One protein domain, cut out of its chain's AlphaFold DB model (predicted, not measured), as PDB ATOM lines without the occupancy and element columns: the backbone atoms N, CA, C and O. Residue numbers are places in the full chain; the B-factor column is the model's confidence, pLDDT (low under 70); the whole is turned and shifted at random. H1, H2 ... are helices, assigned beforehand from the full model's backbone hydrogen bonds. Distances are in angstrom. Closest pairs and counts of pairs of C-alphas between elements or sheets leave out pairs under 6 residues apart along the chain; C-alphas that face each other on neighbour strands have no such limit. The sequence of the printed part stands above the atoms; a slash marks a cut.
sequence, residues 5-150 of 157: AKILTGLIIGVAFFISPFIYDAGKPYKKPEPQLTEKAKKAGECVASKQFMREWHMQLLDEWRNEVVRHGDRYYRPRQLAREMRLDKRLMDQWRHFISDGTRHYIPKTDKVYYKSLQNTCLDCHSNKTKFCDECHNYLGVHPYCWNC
ATOM      1  N   ALA A   5      69.658 138.226  89.362       83.50
ATOM      2  CA  ALA A   5      68.865 137.669  90.457       83.50
ATOM      3  C   ALA A   5      69.377 136.287  90.906       83.50
ATOM      4  O   ALA A   5      69.580 136.072  92.095       83.50
ATOM      5  N   LYS A   6      69.666 135.373  89.969       86.94
ATOM      6  CA  LYS A   6      70.192 134.030  90.286       86.94
ATOM      7  C   LYS A   6      71.603 134.108  90.866       86.94
ATOM      8  O   LYS A   6      71.935 133.380  91.798       86.94
ATOM      9  N   ILE A   7      72.413 135.025  90.340       90.06
ATOM     10  CA  ILE A   7      73.778 135.269  90.814       90.06
ATOM     11  C   ILE A   7      73.760 135.863  92.226       90.06
ATOM     12  O   ILE A   7      74.502 135.398  93.088       90.06
ATOM     13  N   LEU A   8      72.876 136.828  92.504       91.44
ATOM     14  CA  LEU A   8      72.732 137.427  93.830       91.44
ATOM     15  C   LEU A   8      72.258 136.403  94.869       91.44
ATOM     16  O   LEU A   8      72.815 136.345  95.962       91.44
ATOM     17  N   THR A   9      71.281 135.557  94.529       92.19
ATOM     18  CA  THR A   9      70.818 134.489  95.427       92.19
ATOM     19  C   THR A   9      71.937 133.494  95.738       92.19
ATOM     20  O   THR A   9      72.158 133.174  96.905       92.19
ATOM     21  N   GLY A  10      72.686 133.048  94.725       94.50
ATOM     22  CA  GLY A  10      73.830 132.152  94.922       94.50
ATOM     23  C   GLY A  10      74.933 132.779  95.780       94.50
ATOM     24  O   GLY A  10      75.489 132.111  96.648       94.50
ATOM     25  N   LEU A  11      75.204 134.074  95.595       95.12
ATOM     26  CA  LEU A  11      76.211 134.800  96.365       95.12
ATOM     27  C   LEU A  11      75.808 134.953  97.835       95.12
ATOM     28  O   LEU A  11      76.639 134.735  98.709       95.12
ATOM     29  N   ILE A  12      74.540 135.255  98.123       95.81
ATOM     30  CA  ILE A  12      74.041 135.337  99.504       95.81
ATOM     31  C   ILE A  12      74.147 133.976 100.201       95.81
ATOM     32  O   ILE A  12      74.627 133.909 101.330       95.81
ATOM     33  N   ILE A  13      73.761 132.888  99.524       95.69
ATOM     34  CA  ILE A  13      73.864 131.527 100.076       95.69
ATOM     35  C   ILE A  13      75.332 131.147 100.309       95.69
ATOM     36  O   ILE A  13      75.672 130.631 101.373       95.69
ATOM     37  N   GLY A  14      76.212 131.438  99.348       95.31
ATOM     38  CA  GLY A  14      77.644 131.178  99.471       95.31
ATOM     39  C   GLY A  14      78.275 131.951 100.630       95.31
ATOM     40  O   GLY A  14      78.955 131.363 101.464       95.31
ATOM     41  N   VAL A  15      77.995 133.251 100.738       95.94
ATOM     42  CA  VAL A  15      78.485 134.091 101.841       95.94
ATOM     43  C   VAL A  15      77.950 133.598 103.185       95.94
ATOM     44  O   VAL A  15      78.722 133.479 104.132       95.94
ATOM     45  N   ALA A  16      76.667 133.243 103.276       94.81
ATOM     46  CA  ALA A  16      76.088 132.699 104.502       94.81
ATOM     47  C   ALA A  16      76.757 131.381 104.924       94.81
ATOM     48  O   ALA A  16      77.066 131.207 106.101       94.81
ATOM     49  N   PHE A  17      77.043 130.485 103.975       95.81
ATOM     50  CA  PHE A  17      77.750 129.230 104.241       95.81
ATOM     51  C   PHE A  17      79.201 129.452 104.694       95.81
ATOM     52  O   PHE A  17      79.670 128.796 105.618       95.81
ATOM     53  N   PHE A  18      79.915 130.408 104.097       94.56
ATOM     54  CA  PHE A  18      81.286 130.730 104.512       94.56
ATOM     55  C   PHE A  18      81.352 131.466 105.856       94.56
ATOM     56  O   PHE A  18      82.319 131.296 106.598       94.56
ATOM     57  N   ILE A  19      80.338 132.266 106.192       94.31
ATOM     58  CA  ILE A  19      80.265 132.991 107.467       94.31
ATOM     59  C   ILE A  19      79.694 132.105 108.588       94.31
ATOM     60  O   ILE A  19      79.967 132.362 109.762       94.31
ATOM     61  N   SER A  20      78.962 131.027 108.270       92.81
ATOM     62  CA  SER A  20      78.314 130.199 109.291       92.81
ATOM     63  C   SER A  20      79.265 129.646 110.358       92.81
ATOM     64  O   SER A  20      78.893 129.749 111.524       92.81
ATOM     65  N   PRO A  21      80.487 129.140 110.060       88.62
ATOM     66  CA  PRO A  21      81.398 128.661 111.103       88.62
ATOM     67  C   PRO A  21      81.761 129.769 112.098       88.62
ATOM     68  O   PRO A  21      81.739 129.556 113.304       88.62
ATOM     69  N   PHE A  22      81.986 130.990 111.604       88.81
ATOM     70  CA  PHE A  22      82.306 132.141 112.445       88.81
ATOM     71  C   PHE A  22      81.125 132.581 113.314       88.81
ATOM     72  O   PHE A  22      81.358 133.025 114.430       88.81
ATOM     73  N   ILE A  23      79.876 132.429 112.854       87.88
ATOM     74  CA  ILE A  23      78.674 132.675 113.675       87.88
ATOM     75  C   ILE A  23      78.479 131.553 114.704       87.88
ATOM     76  O   ILE A  23      78.170 131.835 115.857       87.88
ATOM     77  N   TYR A  24      78.681 130.291 114.314       85.62
ATOM     78  CA  TYR A  24      78.567 129.139 115.216       85.62
ATOM     79  C   TYR A  24      79.624 129.141 116.324       85.62
ATOM     80  O   TYR A  24      79.365 128.637 117.419       85.62
ATOM     81  N   ASP A  25      80.801 129.702 116.052       82.75
ATOM     82  CA  ASP A  25      81.880 129.851 117.028       82.75
ATOM     83  C   ASP A  25      81.920 131.244 117.683       82.75
ATOM     84  O   ASP A  25      82.647 131.443 118.663       82.75
ATOM     85  N   ALA A  26      81.103 132.200 117.224       83.12
ATOM     86  CA  ALA A  26      80.997 133.527 117.825       83.12
ATOM     87  C   ALA A  26      80.486 133.430 119.268       83.12
ATOM     88  O   ALA A  26      79.377 132.977 119.540       83.12
ATOM     89  N   GLY A  27      81.305 133.890 120.212       69.69
ATOM     90  CA  GLY A  27      80.965 133.916 121.635       69.69
ATOM     91  C   GLY A  27      81.339 132.653 122.412       69.69
ATOM     92  O   GLY A  27      81.183 132.652 123.633       69.69
ATOM     93  N   LYS A  28      81.893 131.610 121.771       73.69
ATOM     94  CA  LYS A  28      82.496 130.494 122.514       73.69
ATOM     95  C   LYS A  28      83.752 130.999 123.237       73.69
ATOM     96  O   LYS A  28      84.681 131.476 122.581       73.69
ATOM     97  N   PRO A  29      83.811 130.936 124.579       66.12
ATOM     98  CA  PRO A  29      84.984 131.386 125.306       66.12
ATOM     99  C   PRO A  29      86.150 130.443 125.004       66.12
ATOM    100  O   PRO A  29      86.110 129.260 125.339       66.12
ATOM    101  N   TYR A  30      87.212 130.967 124.394       66.62
ATOM    102  CA  TYR A  30      88.477 130.245 124.316       66.62
ATOM    103  C   TYR A  30      88.993 130.030 125.738       66.62
ATOM    104  O   TYR A  30      89.201 130.991 126.489       66.62
ATOM    105  N   LYS A  31      89.174 128.763 126.124       72.88
ATOM    106  CA  LYS A  31      89.731 128.403 127.428       72.88
ATOM    107  C   LYS A  31      91.175 128.893 127.467       72.88
ATOM    108  O   LYS A  31      92.049 128.296 126.846       72.88
ATOM    109  N   LYS A  32      91.408 130.017 128.145       77.25
ATOM    110  CA  LYS A  32      92.756 130.558 128.324       77.25
ATOM    111  C   LYS A  32      93.602 129.508 129.054       77.25
ATOM    112  O   LYS A  32      93.102 128.934 130.022       77.25
ATOM    113  N   PRO A  33      94.849 129.261 128.623       80.38
ATOM    114  CA  PRO A  33      95.733 128.366 129.350       80.38
ATOM    115  C   PRO A  33      96.042 128.976 130.720       80.38
ATOM    116  O   PRO A  33      96.384 130.160 130.823       80.38
ATOM    117  N   GLU A  34      95.921 128.167 131.768       79.44
ATOM    118  CA  GLU A  34      96.255 128.545 133.143       79.44
ATOM    119  C   GLU A  34      97.487 127.752 133.598       79.44
ATOM    120  O   GLU A  34      97.363 126.736 134.286       79.44
ATOM    121  N   PRO A  35      98.698 128.186 133.200       81.69
ATOM    122  CA  PRO A  35      99.918 127.468 133.526       81.69
ATOM    123  C   PRO A  35     100.183 127.497 135.036       81.69
ATOM    124  O   PRO A  35     100.157 128.553 135.678       81.69
ATOM    125  N   GLN A  36     100.479 126.333 135.609       82.69
ATOM    126  CA  GLN A  36     100.740 126.189 137.038       82.69
ATOM    127  C   GLN A  36     102.217 126.452 137.337       82.69
ATOM    128  O   GLN A  36     103.102 125.889 136.698       82.69
ATOM    129  N   LEU A  37     102.498 127.295 138.330       82.56
ATOM    130  CA  LEU A  37     103.862 127.524 138.808       82.56
ATOM    131  C   LEU A  37     104.220 126.523 139.904       82.56
ATOM    132  O   LEU A  37     103.426 126.289 140.817       82.56
ATOM    133  N   THR A  38     105.441 125.997 139.846       83.88
ATOM    134  CA  THR A  38     106.015 125.175 140.916       83.88
ATOM    135  C   THR A  38     106.228 126.009 142.180       83.88
ATOM    136  O   THR A  38     106.386 127.234 142.132       83.88
ATOM    137  N   GLU A  39     106.311 125.350 143.333       84.25
ATOM    138  CA  GLU A  39     106.611 126.024 144.601       84.25
ATOM    139  C   GLU A  39     107.980 126.721 144.582       84.25
ATOM    140  O   GLU A  39     108.150 127.791 145.169       84.25
ATOM    141  N   LYS A  40     108.952 126.169 143.846       82.69
ATOM    142  CA  LYS A  40     110.272 126.782 143.660       82.69
ATOM    143  C   LYS A  40     110.180 128.086 142.866       82.69
ATOM    144  O   LYS A  40     110.785 129.079 143.268       82.69
ATOM    145  N   ALA A  41     109.396 128.110 141.787       82.44
ATOM    146  CA  ALA A  41     109.169 129.323 141.004       82.44
ATOM    147  C   ALA A  41     108.451 130.405 141.827       82.44
ATOM    148  O   ALA A  41     108.844 131.569 141.785       82.44
ATOM    149  N   LYS A  42     107.451 130.021 142.633       82.38
ATOM    150  CA  LYS A  42     106.743 130.954 143.527       82.38
ATOM    151  C   LYS A  42     107.675 131.576 144.570       82.38
ATOM    152  O   LYS A  42     107.600 132.777 144.807       82.38
ATOM    153  N   LYS A  43     108.577 130.782 145.159       83.12
ATOM    154  CA  LYS A  43     109.546 131.248 146.167       83.12
ATOM    155  C   LYS A  43     110.646 132.139 145.590       83.12
ATOM    156  O   LYS A  43     111.126 133.022 146.292       83.12
ATOM    157  N   ALA A  44     111.056 131.917 144.341       79.25
ATOM    158  CA  ALA A  44     112.150 132.669 143.728       79.25
ATOM    159  C   ALA A  44     111.819 134.159 143.532       79.25
ATOM    160  O   ALA A  44     112.723 134.988 143.598       79.25
ATOM    161  N   GLY A  45     110.549 134.505 143.279       75.19
ATOM    162  CA  GLY A  45     110.074 135.891 143.142       75.19
ATOM    163  C   GLY A  45     110.631 136.679 141.942       75.19
ATOM    164  O   GLY A  45     110.127 137.758 141.637       75.19
ATOM    165  N   GLU A  46     111.642 136.147 141.251       78.12
ATOM    166  CA  GLU A  46     112.311 136.733 140.093       78.12
ATOM    167  C   GLU A  46     112.805 135.641 139.122       78.12
ATOM    168  O   GLU A  46     113.427 134.655 139.531       78.12
ATOM    169  N   CYS A  47     112.544 135.833 137.824       81.44
ATOM    170  CA  CYS A  47     112.835 134.879 136.749       81.44
ATOM    171  C   CYS A  47     113.694 135.521 135.643       81.44
ATOM    172  O   CYS A  47     114.077 136.681 135.728       81.44
ATOM    173  N   VAL A  48     113.982 134.756 134.585       87.44
ATOM    174  CA  VAL A  48     114.788 135.183 133.420       87.44
ATOM    175  C   VAL A  48     114.276 136.485 132.787       87.44
ATOM    176  O   VAL A  48     115.072 137.316 132.352       87.44
ATOM    177  N   ALA A  49     112.956 136.660 132.735       85.44
ATOM    178  CA  ALA A  49     112.292 137.834 132.184       85.44
ATOM    179  C   ALA A  49     110.942 138.085 132.883       85.44
ATOM    180  O   ALA A  49     110.470 137.258 133.672       85.44
ATOM    181  N   SER A  50     110.296 139.216 132.575       85.62
ATOM    182  CA  SER A  50     108.955 139.522 133.086       85.62
ATOM    183  C   SER A  50     107.903 138.539 132.559       85.62
ATOM    184  O   SER A  50     108.036 137.964 131.477       85.62
ATOM    185  N   LYS A  51     106.792 138.394 133.296       84.75
ATOM    186  CA  LYS A  51     105.643 137.584 132.854       84.75
ATOM    187  C   LYS A  51     105.102 138.047 131.496       84.75
ATOM    188  O   LYS A  51     104.714 137.215 130.683       84.75
ATOM    189  N   GLN A  52     105.066 139.360 131.263       84.44
ATOM    190  CA  GLN A  52     104.591 139.921 130.001       84.44
ATOM    191  C   GLN A  52     105.523 139.546 128.845       84.44
ATOM    192  O   GLN A  52     105.052 139.025 127.839       84.44
ATOM    193  N   PHE A  53     106.835 139.707 129.038       84.00
ATOM    194  CA  PHE A  53     107.832 139.344 128.036       84.00
ATOM    195  C   PHE A  53     107.737 137.865 127.656       84.00
ATOM    196  O   PHE A  53     107.665 137.533 126.480       84.00
ATOM    197  N   MET A  54     107.642 136.965 128.639       86.19
ATOM    198  CA  MET A  54     107.514 135.531 128.357       86.19
ATOM    199  C   MET A  54     106.190 135.188 127.651       86.19
ATOM    200  O   MET A  54     106.132 134.244 126.870       86.19
ATOM    201  N   ARG A  55     105.112 135.950 127.860       85.25
ATOM    202  CA  ARG A  55     103.858 135.708 127.132       85.25
ATOM    203  C   ARG A  55     103.962 136.094 125.657       85.25
ATOM    204  O   ARG A  55     103.385 135.414 124.820       85.25
ATOM    205  N   GLU A  56     104.664 137.180 125.362       84.38
ATOM    206  CA  GLU A  56     104.707 137.778 124.026       84.38
ATOM    207  C   GLU A  56     105.894 137.276 123.182       84.38
ATOM    208  O   GLU A  56     105.741 137.078 121.983       84.38
ATOM    209  N   TRP A  57     107.048 137.004 123.806       85.50
ATOM    210  CA  TRP A  57     108.334 136.806 123.117       85.50
ATOM    211  C   TRP A  57     109.125 135.573 123.579       85.50
ATOM    212  O   TRP A  57     110.305 135.449 123.252       85.50
ATOM    213  N   HIS A  58     108.518 134.624 124.310       87.69
ATOM    214  CA  HIS A  58     109.260 133.447 124.799       87.69
ATOM    215  C   HIS A  58     109.963 132.666 123.683       87.69
ATOM    216  O   HIS A  58     111.104 132.249 123.869       87.69
ATOM    217  N   MET A  59     109.322 132.473 122.523       87.88
ATOM    218  CA  MET A  59     109.946 131.726 121.425       87.88
ATOM    219  C   MET A  59     111.087 132.493 120.772       87.88
ATOM    220  O   MET A  59     112.049 131.871 120.337       87.88
ATOM    221  N   GLN A  60     111.012 133.822 120.741       87.19
ATOM    222  CA  GLN A  60     112.090 134.638 120.201       87.19
ATOM    223  C   GLN A  60     113.323 134.583 121.100       87.19
ATOM    224  O   GLN A  60     114.418 134.356 120.597       87.19
ATOM    225  N   LEU A  61     113.131 134.660 122.422       88.25
ATOM    226  CA  LEU A  61     114.210 134.451 123.389       88.25
ATOM    227  C   LEU A  61     114.868 133.074 123.207       88.25
ATOM    228  O   LEU A  61     116.090 132.966 123.219       88.25
ATOM    229  N   LEU A  62     114.069 132.014 123.036       89.44
ATOM    230  CA  LEU A  62     114.593 130.659 122.847       89.44
ATOM    231  C   LEU A  62     115.327 130.491 121.508       89.44
ATOM    232  O   LEU A  62     116.351 129.809 121.471       89.44
ATOM    233  N   ASP A  63     114.829 131.091 120.424       87.75
ATOM    234  CA  ASP A  63     115.503 131.054 119.122       87.75
ATOM    235  C   ASP A  63     116.831 131.820 119.153       87.75
ATOM    236  O   ASP A  63     117.851 131.307 118.687       87.75
ATOM    237  N   GLU A  64     116.840 132.999 119.776       87.88
ATOM    238  CA  GLU A  64     118.036 133.810 119.981       87.88
ATOM    239  C   GLU A  64     119.072 133.056 120.815       87.88
ATOM    240  O   GLU A  64     120.185 132.833 120.341       87.88
ATOM    241  N   TRP A  65     118.687 132.533 121.983       91.88
ATOM    242  CA  TRP A  65     119.584 131.739 122.826       91.88
ATOM    243  C   TRP A  65     120.143 130.525 122.095       91.88
ATOM    244  O   TRP A  65     121.323 130.205 122.236       91.88
ATOM    245  N   ARG A  66     119.322 129.840 121.290       89.62
ATOM    246  CA  ARG A  66     119.792 128.726 120.463       89.62
ATOM    247  C   ARG A  66     120.863 129.203 119.483       89.62
ATOM    248  O   ARG A  66     121.907 128.565 119.374       89.62
ATOM    249  N   ASN A  67     120.618 130.303 118.775       90.75
ATOM    250  CA  ASN A  67     121.560 130.844 117.798       90.75
ATOM    251  C   ASN A  67     122.862 131.309 118.470       90.75
ATOM    252  O   ASN A  67     123.940 130.995 117.975       90.75
ATOM    253  N   GLU A  68     122.786 131.982 119.615       90.69
ATOM    254  CA  GLU A  68     123.944 132.438 120.388       90.69
ATOM    255  C   GLU A  68     124.798 131.277 120.902       90.69
ATOM    256  O   GLU A  68     126.013 131.270 120.710       90.69
ATOM    257  N   VAL A  69     124.170 130.252 121.480       93.38
ATOM    258  CA  VAL A  69     124.891 129.083 121.997       93.38
ATOM    259  C   VAL A  69     125.530 128.285 120.864       93.38
ATOM    260  O   VAL A  69     126.684 127.874 120.982       93.38
ATOM    261  N   VAL A  70     124.792 128.046 119.774       91.56
ATOM    262  CA  VAL A  70     125.248 127.179 118.677       91.56
ATOM    263  C   VAL A  70     126.242 127.888 117.760       91.56
ATOM    264  O   VAL A  70     127.232 127.280 117.365       91.56
ATOM    265  N   ARG A  71     125.995 129.153 117.399       93.12
ATOM    266  CA  ARG A  71     126.817 129.880 116.415       93.12
ATOM    267  C   ARG A  71     127.925 130.702 117.049       93.12
ATOM    268  O   ARG A  71     128.991 130.824 116.457       93.12
ATOM    269  N   HIS A  72     127.668 131.276 118.219       94.25
ATOM    270  CA  HIS A  72     128.590 132.216 118.859       94.25
ATOM    271  C   HIS A  72     129.274 131.626 120.096       94.25
ATOM    272  O   HIS A  72     130.217 132.218 120.613       94.25
ATOM    273  N   GLY A  73     128.834 130.455 120.563       94.38
ATOM    274  CA  GLY A  73     129.369 129.824 121.767       94.38
ATOM    275  C   GLY A  73     129.031 130.578 123.055       94.38
ATOM    276  O   GLY A  73     129.562 130.227 124.110       94.38
ATOM    277  N   ASP A  74     128.152 131.583 123.000       93.94
ATOM    278  CA  ASP A  74     127.746 132.342 124.176       93.94
ATOM    279  C   ASP A  74     126.666 131.582 124.945       93.94
ATOM    280  O   ASP A  74     125.586 131.287 124.438       93.94
ATOM    281  N   ARG A  75     126.978 131.249 126.196       94.56
ATOM    282  CA  ARG A  75     126.164 130.383 127.052       94.56
ATOM    283  C   ARG A  75     125.587 131.096 128.266       94.56
ATOM    284  O   ARG A  75     124.869 130.459 129.037       94.56
ATOM    285  N   TYR A  76     125.876 132.381 128.467       93.38
ATOM    286  CA  TYR A  76     125.488 133.088 129.686       93.38
ATOM    287  C   TYR A  76     124.588 134.279 129.372       93.38
ATOM    288  O   TYR A  76     124.959 135.194 128.650       93.38
ATOM    289  N   TYR A  77     123.398 134.295 129.964       90.06
ATOM    290  CA  TYR A  77     122.434 135.378 129.840       90.06
ATOM    291  C   TYR A  77     122.479 136.291 131.068       90.06
ATOM    292  O   TYR A  77     122.317 135.841 132.207       90.06
ATOM    293  N   ARG A  78     122.704 137.588 130.830       89.69
ATOM    294  CA  ARG A  78     122.910 138.614 131.865       89.69
ATOM    295  C   ARG A  78     121.837 139.704 131.748       89.69
ATOM    296  O   ARG A  78     122.131 140.795 131.258       89.69
ATOM    297  N   PRO A  79     120.598 139.458 132.213       84.75
ATOM    298  CA  PRO A  79     119.472 140.357 131.954       84.75
ATOM    299  C   PRO A  79     119.693 141.764 132.517       84.75
ATOM    300  O   PRO A  79     119.329 142.753 131.888       84.75
ATOM    301  N   ARG A  80     120.353 141.884 133.677       83.81
ATOM    302  CA  ARG A  80     120.663 143.193 134.267       83.81
ATOM    303  C   ARG A  80     121.682 143.993 133.457       83.81
ATOM    304  O   ARG A  80     121.545 145.209 133.359       83.81
ATOM    305  N   GLN A  81     122.699 143.330 132.912       83.00
ATOM    306  CA  GLN A  81     123.710 143.978 132.079       83.00
ATOM    307  C   GLN A  81     123.088 144.448 130.762       83.00
ATOM    308  O   GLN A  81     123.223 145.621 130.430       83.00
ATOM    309  N   LEU A  82     122.312 143.586 130.099       78.25
ATOM    310  CA  LEU A  82     121.588 143.928 128.870       78.25
ATOM    311  C   LEU A  82     120.650 145.125 129.080       78.25
ATOM    312  O   LEU A  82     120.682 146.089 128.318       78.25
ATOM    313  N   ALA A  83     119.896 145.138 130.184       75.69
ATOM    314  CA  ALA A  83     119.039 146.271 130.537       75.69
ATOM    315  C   ALA A  83     119.822 147.581 130.787       75.69
ATOM    316  O   ALA A  83     119.281 148.672 130.589       75.69
ATOM    317  N   ARG A  84     121.087 147.505 131.232       74.44
ATOM    318  CA  ARG A  84     121.970 148.675 131.400       74.44
ATOM    319  C   ARG A  84     122.570 149.138 130.072       74.44
ATOM    320  O   ARG A  84     122.618 150.340 129.841       74.44
ATOM    321  N   GLU A  85     122.989 148.220 129.209       69.12
ATOM    322  CA  GLU A  85     123.530 148.527 127.877       69.12
ATOM    323  C   GLU A  85     122.467 149.179 126.982       69.12
ATOM    324  O   GLU A  85     122.728 150.218 126.376       69.12
ATOM    325  N   MET A  86     121.223 148.688 127.031       62.06
ATOM    326  CA  MET A  86     120.069 149.318 126.370       62.06
ATOM    327  C   MET A  86     119.820 150.766 126.829       62.06
ATOM    328  O   MET A  86     119.246 151.562 126.093       62.06
ATOM    329  N   ARG A  87     120.260 151.148 128.037       57.66
ATOM    330  CA  ARG A  87     120.134 152.524 128.546       57.66
ATOM    331  C   ARG A  87     121.175 153.477 127.946       57.66
ATOM    332  O   ARG A  87     120.966 154.690 128.026       57.66
ATOM    333  N   LEU A  88     122.286 152.958 127.416       54.53
ATOM    334  CA  LEU A  88     123.435 153.740 126.945       54.53
ATOM    335  C   LEU A  88     123.377 154.066 125.444       54.53
ATOM    336  O   LEU A  88     123.934 155.081 125.033       54.53
ATOM    337  N   ASP A  89     122.640 153.298 124.639       52.91
ATOM    338  CA  ASP A  89     122.392 153.608 123.224       52.91
ATOM    339  C   ASP A  89     121.127 154.468 123.046       52.91
ATOM    340  O   ASP A  89     120.085 153.996 122.600       52.91
ATOM    341  N   LYS A  90     121.208 155.740 123.447       51.72
ATOM    342  CA  LYS A  90     120.081 156.697 123.429       51.72
ATOM    343  C   LYS A  90     120.078 157.703 122.275       51.72
ATOM    344  O   LYS A  90     119.320 158.669 122.300       51.72
ATOM    345  N   ARG A  91     121.001 157.593 121.316       51.09
ATOM    346  CA  ARG A  91     121.232 158.703 120.367       51.09
ATOM    347  C   ARG A  91     121.134 158.360 118.891       51.09
ATOM    348  O   ARG A  91     120.901 159.285 118.124       51.09
ATOM    349  N   LEU A  92     121.267 157.094 118.494       49.94
ATOM    350  CA  LEU A  92     121.295 156.746 117.067       49.94
ATOM    351  C   LEU A  92     120.113 155.873 116.610       49.94
ATOM    352  O   LEU A  92     119.672 156.024 115.477       49.94
ATOM    353  N   MET A  93     119.547 155.025 117.481       54.12
ATOM    354  CA  MET A  93     118.493 154.061 117.100       54.12
ATOM    355  C   MET A  93     117.101 154.319 117.710       54.12
ATOM    356  O   MET A  93     116.125 153.684 117.307       54.12
ATOM    357  N   ASP A  94     116.960 155.278 118.631       54.06
ATOM    358  CA  ASP A  94     115.676 155.567 119.300       54.06
ATOM    359  C   ASP A  94     114.583 156.069 118.343       54.06
ATOM    360  O   ASP A  94     113.406 155.806 118.573       54.06
ATOM    361  N   GLN A  95     114.964 156.703 117.229       53.09
ATOM    362  CA  GLN A  95     114.025 157.227 116.230       53.09
ATOM    363  C   GLN A  95     113.487 156.157 115.257       53.09
ATOM    364  O   GLN A  95     112.601 156.440 114.458       53.09
ATOM    365  N   TRP A  96     113.995 154.921 115.317       58.34
ATOM    366  CA  TRP A  96     113.490 153.786 114.529       58.34
ATOM    367  C   TRP A  96     112.899 152.675 115.416       58.34
ATOM    368  O   TRP A  96     112.077 151.883 114.955       58.34
ATOM    369  N   ARG A  97     113.224 152.663 116.717       51.84
ATOM    370  CA  ARG A  97     112.760 151.667 117.707       51.84
ATOM    371  C   ARG A  97     111.254 151.627 117.948       51.84
ATOM    372  O   ARG A  97     110.736 150.606 118.381       51.84
ATOM    373  N   HIS A  98     110.510 152.694 117.671       49.94
ATOM    374  CA  HIS A  98     109.045 152.656 117.782       49.94
ATOM    375  C   HIS A  98     108.357 151.873 116.648       49.94
ATOM    376  O   HIS A  98     107.195 151.508 116.812       49.94
ATOM    377  N   PHE A  99     109.063 151.563 115.551       50.50
ATOM    378  CA  PHE A  99     108.549 150.716 114.465       50.50
ATOM    379  C   PHE A  99     108.843 149.222 114.660       50.50
ATOM    380  O   PHE A  99     108.162 148.388 114.072       50.50
ATOM    381  N   ILE A 100     109.812 148.872 115.513       52.84
ATOM    382  CA  ILE A 100     110.189 147.489 115.814       52.84
ATOM    383  C   ILE A 100     109.986 147.286 117.315       52.84
ATOM    384  O   ILE A 100     110.872 147.540 118.124       52.84
ATOM    385  N   SER A 101     108.773 146.891 117.701       50.81
ATOM    386  CA  SER A 101     108.505 146.419 119.058       50.81
ATOM    387  C   SER A 101     109.228 145.088 119.243       50.81
ATOM    388  O   SER A 101     108.728 144.066 118.803       50.81
ATOM    389  N   ASP A 102     110.388 145.102 119.883       54.75
ATOM    390  CA  ASP A 102     111.184 143.922 120.249       54.75
ATOM    391  C   ASP A 102     110.741 143.296 121.588       54.75
ATOM    392  O   ASP A 102     111.365 142.365 122.091       54.75
ATOM    393  N   GLY A 103     109.682 143.825 122.211       52.81
ATOM    394  CA  GLY A 103     109.173 143.318 123.484       52.81
ATOM    395  C   GLY A 103     110.040 143.632 124.698       52.81
ATOM    396  O   GLY A 103     109.599 143.411 125.823       52.81
ATOM    397  N   THR A 104     111.235 144.202 124.520       52.41
ATOM    398  CA  THR A 104     112.223 144.432 125.591       52.41
ATOM    399  C   THR A 104     111.857 145.586 126.525       52.41
ATOM    400  O   THR A 104     112.607 145.927 127.442       52.41
ATOM    401  N   ARG A 105     110.670 146.177 126.342       52.31
ATOM    402  CA  ARG A 105     110.160 147.290 127.139       52.31
ATOM    403  C   ARG A 105     110.033 146.891 128.618       52.31
ATOM    404  O   ARG A 105     109.008 146.410 129.087       52.31
ATOM    405  N   HIS A 106     111.096 147.208 129.358       55.91
ATOM    406  CA  HIS A 106     111.111 147.517 130.790       55.91
ATOM    407  C   HIS A 106     111.108 146.349 131.784       55.91
ATOM    408  O   HIS A 106     110.518 146.466 132.859       55.91
ATOM    409  N   TYR A 107     111.825 145.255 131.515       69.00
ATOM    410  CA  TYR A 107     112.176 144.331 132.596       69.00
ATOM    411  C   TYR A 107     113.599 144.577 133.105       69.00
ATOM    412  O   TYR A 107     114.575 144.154 132.495       69.00
ATOM    413  N   ILE A 108     113.710 145.271 134.241       74.00
ATOM    414  CA  ILE A 108     114.971 145.418 134.975       74.00
ATOM    415  C   ILE A 108     114.916 144.456 136.161       74.00
ATOM    416  O   ILE A 108     114.156 144.717 137.101       74.00
ATOM    417  N   PRO A 109     115.700 143.365 136.158       78.81
ATOM    418  CA  PRO A 109     115.728 142.473 137.301       78.81
ATOM    419  C   PRO A 109     116.306 143.178 138.540       78.81
ATOM    420  O   PRO A 109     117.179 144.055 138.451       78.81
ATOM    421  N   LYS A 110     115.814 142.793 139.720       82.38
ATOM    422  CA  LYS A 110     116.264 143.246 141.045       82.38
ATOM    423  C   LYS A 110     117.606 142.632 141.439       82.38
ATOM    424  O   LYS A 110     118.315 143.222 142.258       82.38
ATOM    425  N   THR A 111     117.986 141.522 140.823       82.62
ATOM    426  CA  THR A 111     119.252 140.826 141.057       82.62
ATOM    427  C   THR A 111     120.181 140.881 139.840       82.62
ATOM    428  O   THR A 111     119.745 141.021 138.699       82.62
ATOM    429  N   ASP A 112     121.490 140.759 140.079       87.25
ATOM    430  CA  ASP A 112     122.522 140.559 139.044       87.25
ATOM    431  C   ASP A 112     122.652 139.072 138.658       87.25
ATOM    432  O   ASP A 112     123.727 138.594 138.298       87.25
ATOM    433  N   LYS A 113     121.562 138.304 138.777       87.44
ATOM    434  CA  LYS A 113     121.585 136.863 138.535       87.44
ATOM    435  C   LYS A 113     121.902 136.583 137.067       87.44
ATOM    436  O   LYS A 113     121.255 137.108 136.161       87.44
ATOM    437  N   VAL A 114     122.903 135.736 136.855       89.62
ATOM    438  CA  VAL A 114     123.293 135.236 135.538       89.62
ATOM    439  C   VAL A 114     122.630 133.886 135.325       89.62
ATOM    440  O   VAL A 114     122.630 133.038 136.219       89.62
ATOM    441  N   TYR A 115     122.062 133.694 134.143       90.75
ATOM    442  CA  TYR A 115     121.394 132.462 133.756       90.75
ATOM    443  C   TYR A 115     122.209 131.735 132.694       90.75
ATOM    444  O   TYR A 115     122.899 132.359 131.890       90.75
ATOM    445  N   TYR A 116     122.132 130.410 132.679       93.06
ATOM    446  CA  TYR A 116     122.744 129.613 131.622       93.06
ATOM    447  C   TYR A 116     121.738 129.479 130.473       93.06
ATOM    448  O   TYR A 116     120.583 129.138 130.716       93.06
ATOM    449  N   LYS A 117     122.144 129.745 129.228       93.06
ATOM    450  CA  LYS A 117     121.262 129.715 128.047       93.06
ATOM    451  C   LYS A 117     120.857 128.272 127.709       93.06
ATOM    452  O   LYS A 117     121.406 127.634 126.818       93.06
ATOM    453  N   SER A 118     119.939 127.712 128.495       89.31
ATOM    454  CA  SER A 118     119.515 126.314 128.426       89.31
ATOM    455  C   SER A 118     118.102 126.137 128.962       89.31
ATOM    456  O   SER A 118     117.782 126.535 130.084       89.31
ATOM    457  N   LEU A 119     117.279 125.443 128.180       87.75
ATOM    458  CA  LEU A 119     115.919 125.100 128.571       87.75
ATOM    459  C   LEU A 119     115.898 124.221 129.832       87.75
ATOM    460  O   LEU A 119     115.158 124.508 130.767       87.75
ATOM    461  N   GLN A 120     116.740 123.188 129.890       86.31
ATOM    462  CA  GLN A 120     116.770 122.230 131.000       86.31
ATOM    463  C   GLN A 120     117.380 122.834 132.270       86.31
ATOM    464  O   GLN A 120     116.788 122.741 133.340       86.31
ATOM    465  N   ASN A 121     118.530 123.504 132.148       88.19
ATOM    466  CA  ASN A 121     119.288 123.956 133.318       88.19
ATOM    467  C   ASN A 121     118.798 125.289 133.898       88.19
ATOM    468  O   ASN A 121     119.176 125.637 135.010       88.19
ATOM    469  N   THR A 122     118.022 126.076 133.146       89.12
ATOM    470  CA  THR A 122     117.527 127.383 133.608       89.12
ATOM    471  C   THR A 122     116.012 127.434 133.673       89.12
ATOM    472  O   THR A 122     115.467 127.752 134.728       89.12
ATOM    473  N   CYS A 123     115.308 127.119 132.585       87.56
ATOM    474  CA  CYS A 123     113.852 127.226 132.592       87.56
ATOM    475  C   CYS A 123     113.221 126.097 133.414       87.56
ATOM    476  O   CYS A 123     112.471 126.383 134.342       87.56
ATOM    477  N   LEU A 124     113.558 124.836 133.127       86.62
ATOM    478  CA  LEU A 124     112.984 123.664 133.803       86.62
ATOM    479  C   LEU A 124     113.526 123.452 135.224       86.62
ATOM    480  O   LEU A 124     112.891 122.768 136.020       86.62
ATOM    481  N   ASP A 125     114.634 124.105 135.588       83.75
ATOM    482  CA  ASP A 125     115.086 124.157 136.984       83.75
ATOM    483  C   ASP A 125     114.069 124.885 137.888       83.75
ATOM    484  O   ASP A 125     113.926 124.553 139.068       83.75
ATOM    485  N   CYS A 126     113.332 125.856 137.336       79.06
ATOM    486  CA  CYS A 126     112.241 126.556 138.020       79.06
ATOM    487  C   CYS A 126     110.849 126.064 137.583       79.06
ATOM    488  O   CYS A 126     109.939 126.025 138.407       79.06
ATOM    489  N   HIS A 127     110.672 125.660 136.327       83.50
ATOM    490  CA  HIS A 127     109.423 125.159 135.746       83.50
ATOM    491  C   HIS A 127     109.511 123.651 135.480       83.50
ATOM    492  O   HIS A 127     109.478 123.219 134.332       83.50
ATOM    493  N   SER A 128     109.654 122.842 136.531       83.12
ATOM    494  CA  SER A 128     109.815 121.383 136.416       83.12
ATOM    495  C   SER A 128     108.595 120.654 135.841       83.12
ATOM    496  O   SER A 128     108.707 119.510 135.418       83.12
ATOM    497  N   ASN A 129     107.433 121.304 135.800       87.31
ATOM    498  CA  ASN A 129     106.160 120.746 135.362       87.31
ATOM    499  C   ASN A 129     105.848 121.105 133.896       87.31
ATOM    500  O   ASN A 129     105.008 121.965 133.624       87.31
ATOM    501  N   LYS A 130     106.502 120.444 132.935       86.94
ATOM    502  CA  LYS A 130     106.317 120.715 131.498       86.94
ATOM    503  C   LYS A 130     104.851 120.564 131.068       86.94
ATOM    504  O   LYS A 130     104.320 121.476 130.432       86.94
ATOM    505  N   THR A 131     104.195 119.471 131.447       86.50
ATOM    506  CA  THR A 131     102.799 119.159 131.092       86.50
ATOM    507  C   THR A 131     101.824 120.233 131.566       86.50
ATOM    508  O   THR A 131     100.926 120.628 130.831       86.50
ATOM    509  N   LYS A 132     102.031 120.761 132.778       86.75
ATOM    510  CA  LYS A 132     101.147 121.753 133.419       86.75
ATOM    511  C   LYS A 132     101.564 123.210 133.191       86.75
ATOM    512  O   LYS A 132     100.940 124.113 133.752       86.75
ATOM    513  N   PHE A 133     102.636 123.455 132.437       87.81
ATOM    514  CA  PHE A 133     103.167 124.800 132.198       87.81
ATOM    515  C   PHE A 133     103.446 125.057 130.716       87.81
ATOM    516  O   PHE A 133     102.810 125.917 130.112       87.81
ATOM    517  N   CYS A 134     104.389 124.322 130.123       86.94
ATOM    518  CA  CYS A 134     104.775 124.499 128.724       86.94
ATOM    519  C   CYS A 134     103.670 124.021 127.777       86.94
ATOM    520  O   CYS A 134     103.298 124.734 126.844       86.94
ATOM    521  N   ASP A 135     103.135 122.824 128.029       88.31
ATOM    522  CA  ASP A 135     102.197 122.182 127.108       88.31
ATOM    523  C   ASP A 135     100.816 122.851 127.128       88.31
ATOM    524  O   ASP A 135     100.143 122.853 126.107       88.31
ATOM    525  N   GLU A 136     100.424 123.517 128.218       88.75
ATOM    526  CA  GLU A 136      99.197 124.330 128.269       88.75
ATOM    527  C   GLU A 136      99.168 125.381 127.150       88.75
ATOM    528  O   GLU A 136      98.187 125.501 126.419       88.75
ATOM    529  N   CYS A 137     100.272 126.108 126.959       88.19
ATOM    530  CA  CYS A 137     100.374 127.110 125.900       88.19
ATOM    531  C   CYS A 137     100.561 126.474 124.517       88.19
ATOM    532  O   CYS A 137      99.984 126.951 123.544       88.19
ATOM    533  N   HIS A 138     101.355 125.408 124.409       88.50
ATOM    534  CA  HIS A 138     101.639 124.776 123.120       88.50
ATOM    535  C   HIS A 138     100.430 124.032 122.552       88.50
ATOM    536  O   HIS A 138     100.127 124.175 121.371       88.50
ATOM    537  N   ASN A 139      99.681 123.329 123.401       88.12
ATOM    538  CA  ASN A 139      98.425 122.691 123.023       88.12
ATOM    539  C   ASN A 139      97.366 123.742 122.688       88.12
ATOM    540  O   ASN A 139      96.651 123.589 121.703       88.12
ATOM    541  N   TYR A 140      97.300 124.836 123.460       88.06
ATOM    542  CA  TYR A 140      96.385 125.942 123.174       88.06
ATOM    543  C   TYR A 140      96.658 126.592 121.810       88.06
ATOM    544  O   TYR A 140      95.722 126.903 121.078       88.06
ATOM    545  N   LEU A 141      97.930 126.785 121.453       87.56
ATOM    546  CA  LEU A 141      98.328 127.349 120.161       87.56
ATOM    547  C   LEU A 141      98.385 126.307 119.029       87.56
ATOM    548  O   LEU A 141      98.631 126.683 117.886       87.56
ATOM    549  N   GLY A 142      98.186 125.019 119.323       87.94
ATOM    550  CA  GLY A 142      98.315 123.934 118.346       87.94
ATOM    551  C   GLY A 142      99.729 123.786 117.775       87.94
ATOM    552  O   GLY A 142      99.894 123.369 116.630       87.94
ATOM    553  N   VAL A 143     100.757 124.164 118.541       86.25
ATOM    554  CA  VAL A 143     102.160 124.105 118.113       86.25
ATOM    555  C   VAL A 143     102.884 122.951 118.793       86.25
ATOM    556  O   VAL A 143     102.758 122.734 119.994       86.25
ATOM    557  N   HIS A 144     103.705 122.235 118.028       83.50
ATOM    558  CA  HIS A 144     104.507 121.121 118.528       83.50
ATOM    559  C   HIS A 144     105.995 121.438 118.348       83.50
ATOM    560  O   HIS A 144     106.528 121.289 117.246       83.50
ATOM    561  N   PRO A 145     106.694 121.912 119.398       81.50
ATOM    562  CA  PRO A 145     108.114 122.211 119.294       81.50
ATOM    563  C   PRO A 145     108.924 120.948 119.005       81.50
ATOM    564  O   PRO A 145     108.831 119.954 119.723       81.50
ATOM    565  N   TYR A 146     109.802 121.028 118.009       80.25
ATOM    566  CA  TYR A 146     110.687 119.935 117.601       80.25
ATOM    567  C   TYR A 146     111.924 119.779 118.497       80.25
ATOM    568  O   TYR A 146     112.751 118.905 118.254       80.25
ATOM    569  N   CYS A 147     112.085 120.611 119.532       73.88
ATOM    570  CA  CYS A 147     113.232 120.552 120.442       73.88
ATOM    571  C   CYS A 147     113.413 119.142 121.033       73.88
ATOM    572  O   CYS A 147     114.535 118.662 121.173       73.88
ATOM    573  N   TRP A 148     112.304 118.457 121.320       80.94
ATOM    574  CA  TRP A 148     112.283 117.116 121.908       80.94
ATOM    575  C   TRP A 148     112.572 115.984 120.919       80.94
ATOM    576  O   TRP A 148     112.742 114.846 121.334       80.94
ATOM    577  N   ASN A 149     112.690 116.286 119.624       83.19
ATOM    578  CA  ASN A 149     113.137 115.296 118.645       83.19
ATOM    579  C   ASN A 149     114.612 114.932 118.864       83.19
ATOM    580  O   ASN A 149     115.038 113.842 118.494       83.19
ATOM    581  N   CYS A 150     115.379 115.842 119.475       79.62
ATOM    582  CA  CYS A 150     116.795 115.647 119.786       79.62
ATOM    583  C   CYS A 150     117.106 115.758 121.289       79.62
ATOM    584  O   CYS A 150     118.110 115.213 121.740       79.62
TER     585      CYS A 150
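AT A GLANCE: This is residues 5 to 150 of the 157 residues of the protein "Cytochrome C" of Deltaproteobacteria bacterium (UniProt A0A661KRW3). Residues 5 to 29, with the helix H1, stick out as a long arm from a small body of helices and loops, in which the sharply kinked H3 is the longest helix and H2, H4, H5, H6 and H7 are shorter. Residues 87 to 101 also stick out, as a loop. The printed part has 146 residues, with seven named helices in the order H1 to H7 and no named strand; its class is all helix. It is only just loose, close to extended, with a radius of gyration of the C-alphas of 21.8 A and spans of 71 by 43 by 30 A.

HOW THE PARTS SIT: Begin with H1, residues 5 to 25, apart from the other helices. Next come H2, residues 39 to 44, H3, residues 51 to 72, with a kink of 77 degrees near residue 58, and H4, residues 79 to 85. H5, residues 119 to 126, is close to but not clearly touching H2: their closest C-alphas, of Ala 41 and Cys 126, are 5.1 A apart. Residues 76 to 77 pair antiparallel with residues 115 to 116. H6, residues 130 to 141, is close to but not clearly touching H5, with the closest C-alphas, of Leu 124 and Lys 130, 7.6 A apart. H7, residues 146 to 149, is apart from the other helices. Every O i to N i+4 pair is within hydrogen-bond range in H2 and H4, against 15 of 17 in H1, 15 of 18 in H3, 5 of 8 in H6 and 1 of 4 in H5, where O i to N i+3 gives 1 of 5; H7 is too short for such a pair.

IN THESE COORDINATES: Find C-alpha 5 at (68.865, 137.669, 90.457); from there H1 runs 30.6 A. H3 runs 27.4 A from C-alpha 51 at (105.643, 137.584, 132.854), and H6 15.4 A. H7 ends at C-alpha 149, (113.137, 115.296, 118.645).

THE WHOLE: The C-alphas of Ala 5 and Asp 112, the two farthest apart, are 72.4 A apart. The printed part has no cut; the links H1 to H2 and H4 to H5 are long. Residues 27, 29 to 30 and 85 to 107 have pLDDT under 70.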